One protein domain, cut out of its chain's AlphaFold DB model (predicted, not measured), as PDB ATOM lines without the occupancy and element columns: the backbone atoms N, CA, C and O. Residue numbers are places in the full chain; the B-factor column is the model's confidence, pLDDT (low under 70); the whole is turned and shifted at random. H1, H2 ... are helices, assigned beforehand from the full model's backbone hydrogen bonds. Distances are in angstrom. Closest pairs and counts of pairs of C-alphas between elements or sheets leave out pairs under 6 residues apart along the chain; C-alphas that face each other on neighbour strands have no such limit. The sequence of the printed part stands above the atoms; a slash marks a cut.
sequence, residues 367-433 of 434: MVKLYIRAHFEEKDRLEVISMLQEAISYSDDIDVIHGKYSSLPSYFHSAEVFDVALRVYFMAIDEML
ATOM      1  N   MET A 367      81.497  26.517  55.282       85.56
ATOM      2  CA  MET A 367      80.287  26.949  55.997       85.56
ATOM      3  C   MET A 367      79.738  28.284  55.455       85.56
ATOM      4  O   MET A 367      78.537  28.417  55.223       85.56
ATOM      5  N   VAL A 368      80.625  29.244  55.159       87.25
ATOM      6  CA  VAL A 368      80.273  30.535  54.549       87.25
ATOM      7  C   VAL A 368      79.826  30.346  53.099       87.25
ATOM      8  O   VAL A 368      78.826  30.934  52.692       87.25
ATOM      9  N   LYS A 369      80.492  29.485  52.313       88.50
ATOM     10  CA  LYS A 369      80.051  29.180  50.935       88.50
ATOM     11  C   LYS A 369      78.668  28.530  50.908       88.50
ATOM     12  O   LYS A 369      77.862  28.860  50.041       88.50
ATOM     13  N   LEU A 370      78.378  27.623  51.841       88.31
ATOM     14  CA  LEU A 370      77.072  26.973  51.984       88.31
ATOM     15  C   LEU A 370      75.989  27.981  52.385       88.31
ATOM     16  O   LEU A 370      74.942  28.019  51.740       88.31
ATOM     17  N   TYR A 371      76.265  28.849  53.364       91.69
ATOM     18  CA  TYR A 371      75.372  29.949  53.737       91.69
ATOM     19  C   TYR A 371      75.077  30.871  52.540       91.69
ATOM     20  O   TYR A 371      73.916  31.119  52.212       91.69
ATOM     21  N   ILE A 372      76.110  31.312  51.816       91.81
ATOM     22  CA  ILE A 372      75.949  32.218  50.669       91.81
ATOM     23  C   ILE A 372      75.201  31.539  49.507       91.81
ATOM     24  O   ILE A 372      74.367  32.170  48.856       91.81
ATOM     25  N   ARG A 373      75.422  30.238  49.267       91.69
ATOM     26  CA  ARG A 373      74.648  29.450  48.288       91.69
ATOM     27  C   ARG A 373      73.164  29.346  48.653       91.69
ATOM     28  O   ARG A 373      72.343  29.353  47.737       91.69
ATOM     29  N   ALA A 374      72.839  29.241  49.943       90.88
ATOM     30  CA  ALA A 374      71.474  29.074  50.445       90.88
ATOM     31  C   ALA A 374      70.669  30.383  50.527       90.88
ATOM     32  O   ALA A 374      69.447  30.343  50.391       90.88
ATOM     33  N   HIS A 375      71.331  31.525  50.743       89.19
ATOM     34  CA  HIS A 375      70.663  32.802  51.030       89.19
ATOM     35  C   HIS A 375      70.751  33.869  49.925       89.19
ATOM     36  O   HIS A 375      70.024  34.854  50.019       89.19
ATOM     37  N   PHE A 376      71.571  33.689  48.878       92.06
ATOM     38  CA  PHE A 376      71.736  34.683  47.804       92.06
ATOM     39  C   PHE A 376      71.689  34.061  46.399       92.06
ATOM     40  O   PHE A 376      72.189  32.950  46.164       92.06
ATOM     41  N   GLU A 377      71.112  34.808  45.449       92.25
ATOM     42  CA  GLU A 377      71.085  34.443  44.030       92.25
ATOM     43  C   GLU A 377      72.501  34.329  43.454       92.25
ATOM     44  O   GLU A 377      73.402  35.085  43.810       92.25
ATOM     45  N   GLU A 378      72.691  33.407  42.508       88.12
ATOM     46  CA  GLU A 378      74.004  33.051  41.958       88.12
ATOM     47  C   GLU A 378      74.816  34.235  41.418       88.12
ATOM     48  O   GLU A 378      76.025  34.294  41.639       88.12
ATOM     49  N   LYS A 379      74.135  35.200  40.789       90.31
ATOM     50  CA  LYS A 379      74.719  36.436  40.251       90.31
ATOM     51  C   LYS A 379      75.362  37.324  41.336       90.31
ATOM     52  O   LYS A 379      76.381  37.952  41.068       90.31
ATOM     53  N   ASP A 380      74.799  37.343  42.548       88.81
ATOM     54  CA  ASP A 380      75.182  38.259  43.633       88.81
ATOM     55  C   ASP A 380      76.266  37.649  44.545       88.81
ATOM     56  O   ASP A 380      76.953  38.363  45.275       88.81
ATOM     57  N   ARG A 381      76.456  36.318  44.504       90.19
ATOM     58  CA  ARG A 381      77.316  35.575  45.450       90.19
ATOM     59  C   ARG A 381      78.751  36.096  45.513       90.19
ATOM     60  O   ARG A 381      79.316  36.140  46.600       90.19
ATOM     61  N   LEU A 382      79.341  36.484  44.381       82.81
ATOM     62  CA  LEU A 382      80.710  37.017  44.337       82.81
ATOM     63  C   LEU A 382      80.822  38.397  45.002       82.81
ATOM     64  O   LEU A 382      81.818  38.672  45.669       82.81
ATOM     65  N   GLU A 383      79.799  39.241  44.863       85.19
ATOM     66  CA  GLU A 383      79.776  40.570  45.480       85.19
ATOM     67  C   GLU A 383      79.533  40.465  46.992       85.19
ATOM     68  O   GLU A 383      80.257  41.073  47.777       85.19
ATOM     69  N   VAL A 384      78.621  39.577  47.411       88.75
ATOM     70  CA  VAL A 384      78.394  39.203  48.820       88.75
ATOM     71  C   VAL A 384      79.674  38.661  49.469       88.75
ATOM     72  O   VAL A 384      80.043  39.102  50.557       88.75
ATOM     73  N   ILE A 385      80.390  37.749  48.798       86.88
ATOM     74  CA  ILE A 385      81.702  37.241  49.239       86.88
ATOM     75  C   ILE A 385      82.689  38.396  49.435       86.88
ATOM     76  O   ILE A 385      83.287  38.510  50.507       86.88
ATOM     77  N   SER A 386      82.837  39.261  48.426       83.38
ATOM     78  CA  SER A 386      83.778  40.383  48.465       83.38
ATOM     79  C   SER A 386      83.436  41.370  49.581       83.38
ATOM     80  O   SER A 386      84.335  41.824  50.282       83.38
ATOM     81  N   MET A 387      82.155  41.678  49.787       85.75
ATOM     82  CA  MET A 387      81.687  42.609  50.817       85.75
ATOM     83  C   MET A 387      81.893  42.060  52.236       85.75
ATOM     84  O   MET A 387      82.288  42.811  53.127       85.75
ATOM     85  N   LEU A 388      81.679  40.758  52.459       88.25
ATOM     86  CA  LEU A 388      81.930  40.111  53.754       88.25
ATOM     87  C   LEU A 388      83.431  40.008  54.058       88.25
ATOM     88  O   LEU A 388      83.855  40.338  55.166       88.25
ATOM     89  N   GLN A 389      84.244  39.629  53.067       85.31
ATOM     90  CA  GLN A 389      85.705  39.661  53.184       85.31
ATOM     91  C   GLN A 389      86.211  41.083  53.458       85.31
ATOM     92  O   GLN A 389      87.042  41.273  54.344       85.31
ATOM     93  N   GLU A 390      85.683  42.092  52.756       82.12
ATOM     94  CA  GLU A 390      86.037  43.489  52.996       82.12
ATOM     95  C   GLU A 390      85.637  43.912  54.417       82.12
ATOM     96  O   GLU A 390      86.460  44.464  55.142       82.12
ATOM     97  N   ALA A 391      84.408  43.629  54.851       82.12
ATOM     98  CA  ALA A 391      83.918  43.973  56.183       82.12
ATOM     99  C   ALA A 391      84.831  43.472  57.309       82.12
ATOM    100  O   ALA A 391      85.257  44.262  58.154       82.12
ATOM    101  N   ILE A 392      85.193  42.192  57.264       78.44
ATOM    102  CA  ILE A 392      86.052  41.545  58.263       78.44
ATOM    103  C   ILE A 392      87.504  42.038  58.145       78.44
ATOM    104  O   ILE A 392      88.193  42.168  59.153       78.44
ATOM    105  N   SER A 393      87.967  42.409  56.944       72.44
ATOM    106  CA  SER A 393      89.327  42.940  56.740       72.44
ATOM    107  C   SER A 393      89.596  44.310  57.381       72.44
ATOM    108  O   SER A 393      90.750  44.738  57.448       72.44
ATOM    109  N   TYR A 394      88.551  45.015  57.832       60.12
ATOM    110  CA  TYR A 394      88.662  46.357  58.411       60.12
ATOM    111  C   TYR A 394      88.415  46.432  59.927       60.12
ATOM    112  O   TYR A 394      88.712  47.484  60.501       60.12
ATOM    113  N   SER A 395      87.892  45.388  60.588       60.94
ATOM    114  CA  SER A 395      87.534  45.463  62.015       60.94
ATOM    115  C   SER A 395      87.368  44.102  62.710       60.94
ATOM    116  O   SER A 395      86.673  43.229  62.198       60.94
ATOM    117  N   ASP A 396      87.892  43.987  63.939       62.91
ATOM    118  CA  ASP A 396      87.530  42.924  64.902       62.91
ATOM    119  C   ASP A 396      86.150  43.171  65.565       62.91
ATOM    120  O   ASP A 396      85.683  42.366  66.366       62.91
ATOM    121  N   ASP A 397      85.559  44.346  65.334       77.44
ATOM    122  CA  ASP A 397      84.411  44.902  66.054       77.44
ATOM    123  C   ASP A 397      83.231  45.124  65.096       77.44
ATOM    124  O   ASP A 397      83.360  45.815  64.077       77.44
ATOM    125  N   ILE A 398      82.087  44.527  65.434       77.94
ATOM    126  CA  ILE A 398      80.883  44.488  64.603       77.94
ATOM    127  C   ILE A 398      80.182  45.852  64.522       77.94
ATOM    128  O   ILE A 398      79.694  46.210  63.449       77.94
ATOM    129  N   ASP A 399      80.219  46.673  65.577       79.62
ATOM    130  CA  ASP A 399      79.583  48.001  65.578       79.62
ATOM    131  C   ASP A 399      80.282  48.942  64.580       79.62
ATOM    132  O   ASP A 399      79.647  49.754  63.902       79.62
ATOM    133  N   VAL A 400      81.599  48.780  64.415       78.50
ATOM    134  CA  VAL A 400      82.403  49.504  63.416       78.50
ATOM    135  C   VAL A 400      82.073  49.041  61.990       78.50
ATOM    136  O   VAL A 400      82.040  49.866  61.072       78.50
ATOM    137  N   ILE A 401      81.785  47.750  61.789       80.44
ATOM    138  CA  ILE A 401      81.363  47.204  60.488       80.44
ATOM    139  C   ILE A 401      79.990  47.764  60.097       80.44
ATOM    140  O   ILE A 401      79.847  48.307  59.000       80.44
ATOM    141  N   HIS A 402      79.002  47.703  60.993       79.81
ATOM    142  CA  HIS A 402      77.671  48.286  60.765       79.81
ATOM    143  C   HIS A 402      77.746  49.807  60.553       79.81
ATOM    144  O   HIS A 402      77.064  50.340  59.679       79.81
ATOM    145  N   GLY A 403      78.638  50.506  61.262       80.25
ATOM    146  CA  GLY A 403      78.923  51.926  61.029       80.25
ATOM    147  C   GLY A 403      79.480  52.227  59.629       80.25
ATOM    148  O   GLY A 403      79.099  53.233  59.024       80.25
ATOM    149  N   LYS A 404      80.338  51.353  59.082       81.06
ATOM    150  CA  LYS A 404      80.874  51.481  57.714       81.06
ATOM    151  C   LYS A 404      79.812  51.192  56.647       81.06
ATOM    152  O   LYS A 404      79.727  51.936  55.674       81.06
ATOM    153  N   TYR A 405      78.995  50.153  56.826       81.88
ATOM    154  CA  TYR A 405      77.975  49.723  55.855       81.88
ATOM    155  C   TYR A 405      76.552  50.131  56.257       81.88
ATOM    156  O   TYR A 405      75.602  49.363  56.129       81.88
ATOM    157  N   SER A 406      76.400  51.379  56.704       77.69
ATOM    158  CA  SER A 406      75.112  51.970  57.103       77.69
ATOM    159  C   SER A 406      74.056  52.018  55.984       77.69
ATOM    160  O   SER A 406      72.865  52.131  56.269       77.69
ATOM    161  N   SER A 407      74.468  51.876  54.719       82.88
ATOM    162  CA  SER A 407      73.596  51.574  53.579       82.88
ATOM    163  C   SER A 407      74.035  50.264  52.917       82.88
ATOM    164  O   SER A 407      75.078  50.226  52.259       82.88
ATOM    165  N   LEU A 408      73.243  49.203  53.075       85.50
ATOM    166  CA  LEU A 408      73.517  47.899  52.467       85.50
ATOM    167  C   LEU A 408      73.044  47.842  50.997       85.50
ATOM    168  O   LEU A 408      71.998  48.414  50.677       85.50
ATOM    169  N   PRO A 409      73.768  47.143  50.101       85.44
ATOM    170  CA  PRO A 409      73.307  46.846  48.743       85.44
ATOM    171  C   PRO A 409      72.025  46.002  48.719       85.44
ATOM    172  O   PRO A 409      71.759  45.225  49.634       85.44
ATOM    173  N   SER A 410      71.246  46.091  47.637       84.31
ATOM    174  CA  SER A 410      69.897  45.501  47.547       84.31
ATOM    175  C   SER A 410      69.827  43.968  47.622       84.31
ATOM    176  O   SER A 410      68.751  43.426  47.883       84.31
ATOM    177  N   TYR A 411      70.945  43.262  47.418       84.44
ATOM    178  CA  TYR A 411      71.037  41.814  47.642       84.44
ATOM    179  C   TYR A 411      71.046  41.429  49.135       84.44
ATOM    180  O   TYR A 411      70.705  40.298  49.470       84.44
ATOM    181  N   PHE A 412      71.336  42.360  50.051       85.06
ATOM    182  CA  PHE A 412      71.062  42.189  51.480       85.06
ATOM    183  C   PHE A 412      69.660  42.710  51.808       85.06
ATOM    184  O   PHE A 412      69.451  43.897  52.044       85.06
ATOM    185  N   HIS A 413      68.680  41.804  51.845       77.56
ATOM    186  CA  HIS A 413      67.271  42.154  52.074       77.56
ATOM    187  C   HIS A 413      66.980  42.743  53.471       77.56
ATOM    188  O   HIS A 413      65.956  43.401  53.656       77.56
ATOM    189  N   SER A 414      67.861  42.529  54.454       84.00
ATOM    190  CA  SER A 414      67.850  43.233  55.740       84.00
ATOM    191  C   SER A 414      69.252  43.278  56.363       84.00
ATOM    192  O   SER A 414      70.132  42.489  56.010       84.00
ATOM    193  N   ALA A 415      69.443  44.169  57.341       82.50
ATOM    194  CA  ALA A 415      70.661  44.203  58.151       82.50
ATOM    195  C   ALA A 415      70.854  42.933  59.000       82.50
ATOM    196  O   ALA A 415      71.985  42.571  59.303       82.50
ATOM    197  N   GLU A 416      69.777  42.214  59.327       85.62
ATOM    198  CA  GLU A 416      69.842  40.942  60.057       85.62
ATOM    199  C   GLU A 416      70.492  39.843  59.204       85.62
ATOM    200  O   GLU A 416      71.284  39.056  59.714       85.62
ATOM    201  N   VAL A 417      70.226  39.816  57.890       84.56
ATOM    202  CA  VAL A 417      70.880  38.876  56.959       84.56
ATOM    203  C   VAL A 417      72.380  39.174  56.847       84.56
ATOM    204  O   VAL A 417      73.188  38.249  56.839       84.56
ATOM    205  N   PHE A 418      72.771  40.453  56.820       87.25
ATOM    206  CA  PHE A 418      74.182  40.856  56.849       87.25
ATOM    207  C   PHE A 418      74.862  40.475  58.173       87.25
ATOM    208  O   PHE A 418      75.950  39.905  58.167       87.25
ATOM    209  N   ASP A 419      74.195  40.706  59.303       86.44
ATOM    210  CA  ASP A 419      74.715  40.383  60.633       86.44
ATOM    211  C   ASP A 419      74.882  38.868  60.851       86.44
ATOM    212  O   ASP A 419      75.910  38.420  61.358       86.44
ATOM    213  N   VAL A 420      73.926  38.049  60.396       87.19
ATOM    214  CA  VAL A 420      74.057  36.581  60.413       87.19
ATOM    215  C   VAL A 420      75.186  36.121  59.488       87.19
ATOM    216  O   VAL A 420      75.975  35.267  59.894       87.19
ATOM    217  N   ALA A 421      75.324  36.701  58.292       87.00
ATOM    218  CA  ALA A 421      76.416  36.375  57.375       87.00
ATOM    219  C   ALA A 421      77.800  36.661  57.992       87.00
ATOM    220  O   ALA A 421      78.700  35.824  57.900       87.00
ATOM    221  N   LEU A 422      77.955  37.803  58.676       88.12
ATOM    222  CA  LEU A 422      79.168  38.145  59.425       88.12
ATOM    223  C   LEU A 422      79.425  37.159  60.571       88.12
ATOM    224  O   LEU A 422      80.540  36.660  60.695       88.12
ATOM    225  N   ARG A 423      78.411  36.825  61.381       86.62
ATOM    226  CA  ARG A 423      78.544  35.863  62.495       86.62
ATOM    227  C   ARG A 423      78.960  34.472  62.021       86.62
ATOM    228  O   ARG A 423      79.848  33.885  62.627       86.62
ATOM    229  N   VAL A 424      78.368  33.965  60.937       85.69
ATOM    230  CA  VAL A 424      78.758  32.679  60.324       85.69
ATOM    231  C   VAL A 424      80.214  32.724  59.850       85.69
ATOM    232  O   VAL A 424      80.947  31.756  60.033       85.69
ATOM    233  N   TYR A 425      80.662  33.854  59.297       86.94
ATOM    234  CA  TYR A 425      82.056  34.034  58.891       86.94
ATOM    235  C   TYR A 425      83.001  34.074  60.104       86.94
ATOM    236  O   TYR A 425      83.988  33.344  60.113       86.94
ATOM    237  N   PHE A 426      82.693  34.848  61.150       83.81
ATOM    238  CA  PHE A 426      83.502  34.890  62.376       83.81
ATOM    239  C   PHE A 426      83.581  33.518  63.062       83.81
ATOM    240  O   PHE A 426      84.682  33.066  63.355       83.81
ATOM    241  N   MET A 427      82.460  32.802  63.215       82.88
ATOM    242  CA  MET A 427      82.452  31.437  63.765       82.88
ATOM    243  C   MET A 427      83.335  30.477  62.961       82.88
ATOM    244  O   MET A 427      84.064  29.680  63.544       82.88
ATOM    245  N   ALA A 428      83.300  30.564  61.628       81.88
ATOM    246  CA  ALA A 428      84.118  29.718  60.766       81.88
ATOM    247  C   ALA A 428      85.603  30.144  60.717       81.88
ATOM    248  O   ALA A 428      86.455  29.328  60.381       81.88
ATOM    249  N   ILE A 429      85.933  31.396  61.061       80.81
ATOM    250  CA  ILE A 429      87.317  31.832  61.317       80.81
ATOM    251  C   ILE A 429      87.797  31.291  62.667       80.81
ATOM    252  O   ILE A 429      88.896  30.747  62.727       80.81
ATOM    253  N   ASP A 430      86.986  31.384  63.723       77.50
ATOM    254  CA  ASP A 430      87.331  30.859  65.051       77.50
ATOM    255  C   ASP A 430      87.548  29.334  65.010       77.50
ATOM    256  O   ASP A 430      88.528  28.838  65.564       77.50
ATOM    257  N   GLU A 431      86.712  28.591  64.272       74.88
ATOM    258  CA  GLU A 431      86.890  27.149  64.012       74.88
ATOM    259  C   GLU A 431      88.194  26.835  63.248       74.88
ATOM    260  O   GLU A 431      88.799  25.790  63.465       74.88
ATOM    261  N   MET A 432      88.675  27.750  62.396       68.62
ATOM    262  CA  MET A 432      89.964  27.628  61.695       68.62
ATOM    263  C   MET A 432      91.181  28.075  62.529       68.62
ATOM    264  O   MET A 432      92.315  27.943  62.059       68.62
ATOM    265  N   LEU A 433      90.978  28.627  63.731       69.56
ATOM    266  CA  LEU A 433      92.036  29.150  64.610       69.56
ATOM    267  C   LEU A 433      92.185  28.385  65.941       69.56
ATOM    268  O   LEU A 433      93.131  28.676  66.683       69.56
TER     269      LEU A 433
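This is residues 367 to 433 of the 434 residues of an uncharacterized protein of Cylindrobasidium torrendii FP15055 ss-10 (UniProt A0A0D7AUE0). H1 and H4 lie side by side, running opposite ways, and H2 packs on both at a slant; the short H3 lies away from H1, near H2 and H4. The 67 printed residues hold four named helices, H1 to H4 in chain order, and no named strand: all helix. The whole is compact, radius of gyration of the C-alphas 11.3 A, spanning 29 by 27 by 18 A.

H1, residues 367 to 375, begins at C-alpha (80.287, 26.949, 55.997) and is 12.3 A long. H2, 381 to 393, measures 18.1 A; H3, 398 to 404, 9.8 A. H4, 415 to 431, measures 24.3 A, ending at C-alpha (86.890, 27.149, 64.012).

H1 touches H4 residues 421 to 428 alone at a shallow tilt of 21 degrees, opposite ways; the closest C-alphas, of Val 368 and Tyr 425, are 5.9 A apart. H2 touches H1 with residues 381 to 385 alone, at a steep tilt of 47 degrees; the closest C-alphas are those of Ile 372 and Arg 381, 6.4 A. In each helix, every O i to N i+4 pair is within hydrogen-bond range.

The printed part has no cut and no long link. Residues 394 to 396 and 432 to 433 have pLDDT under 70.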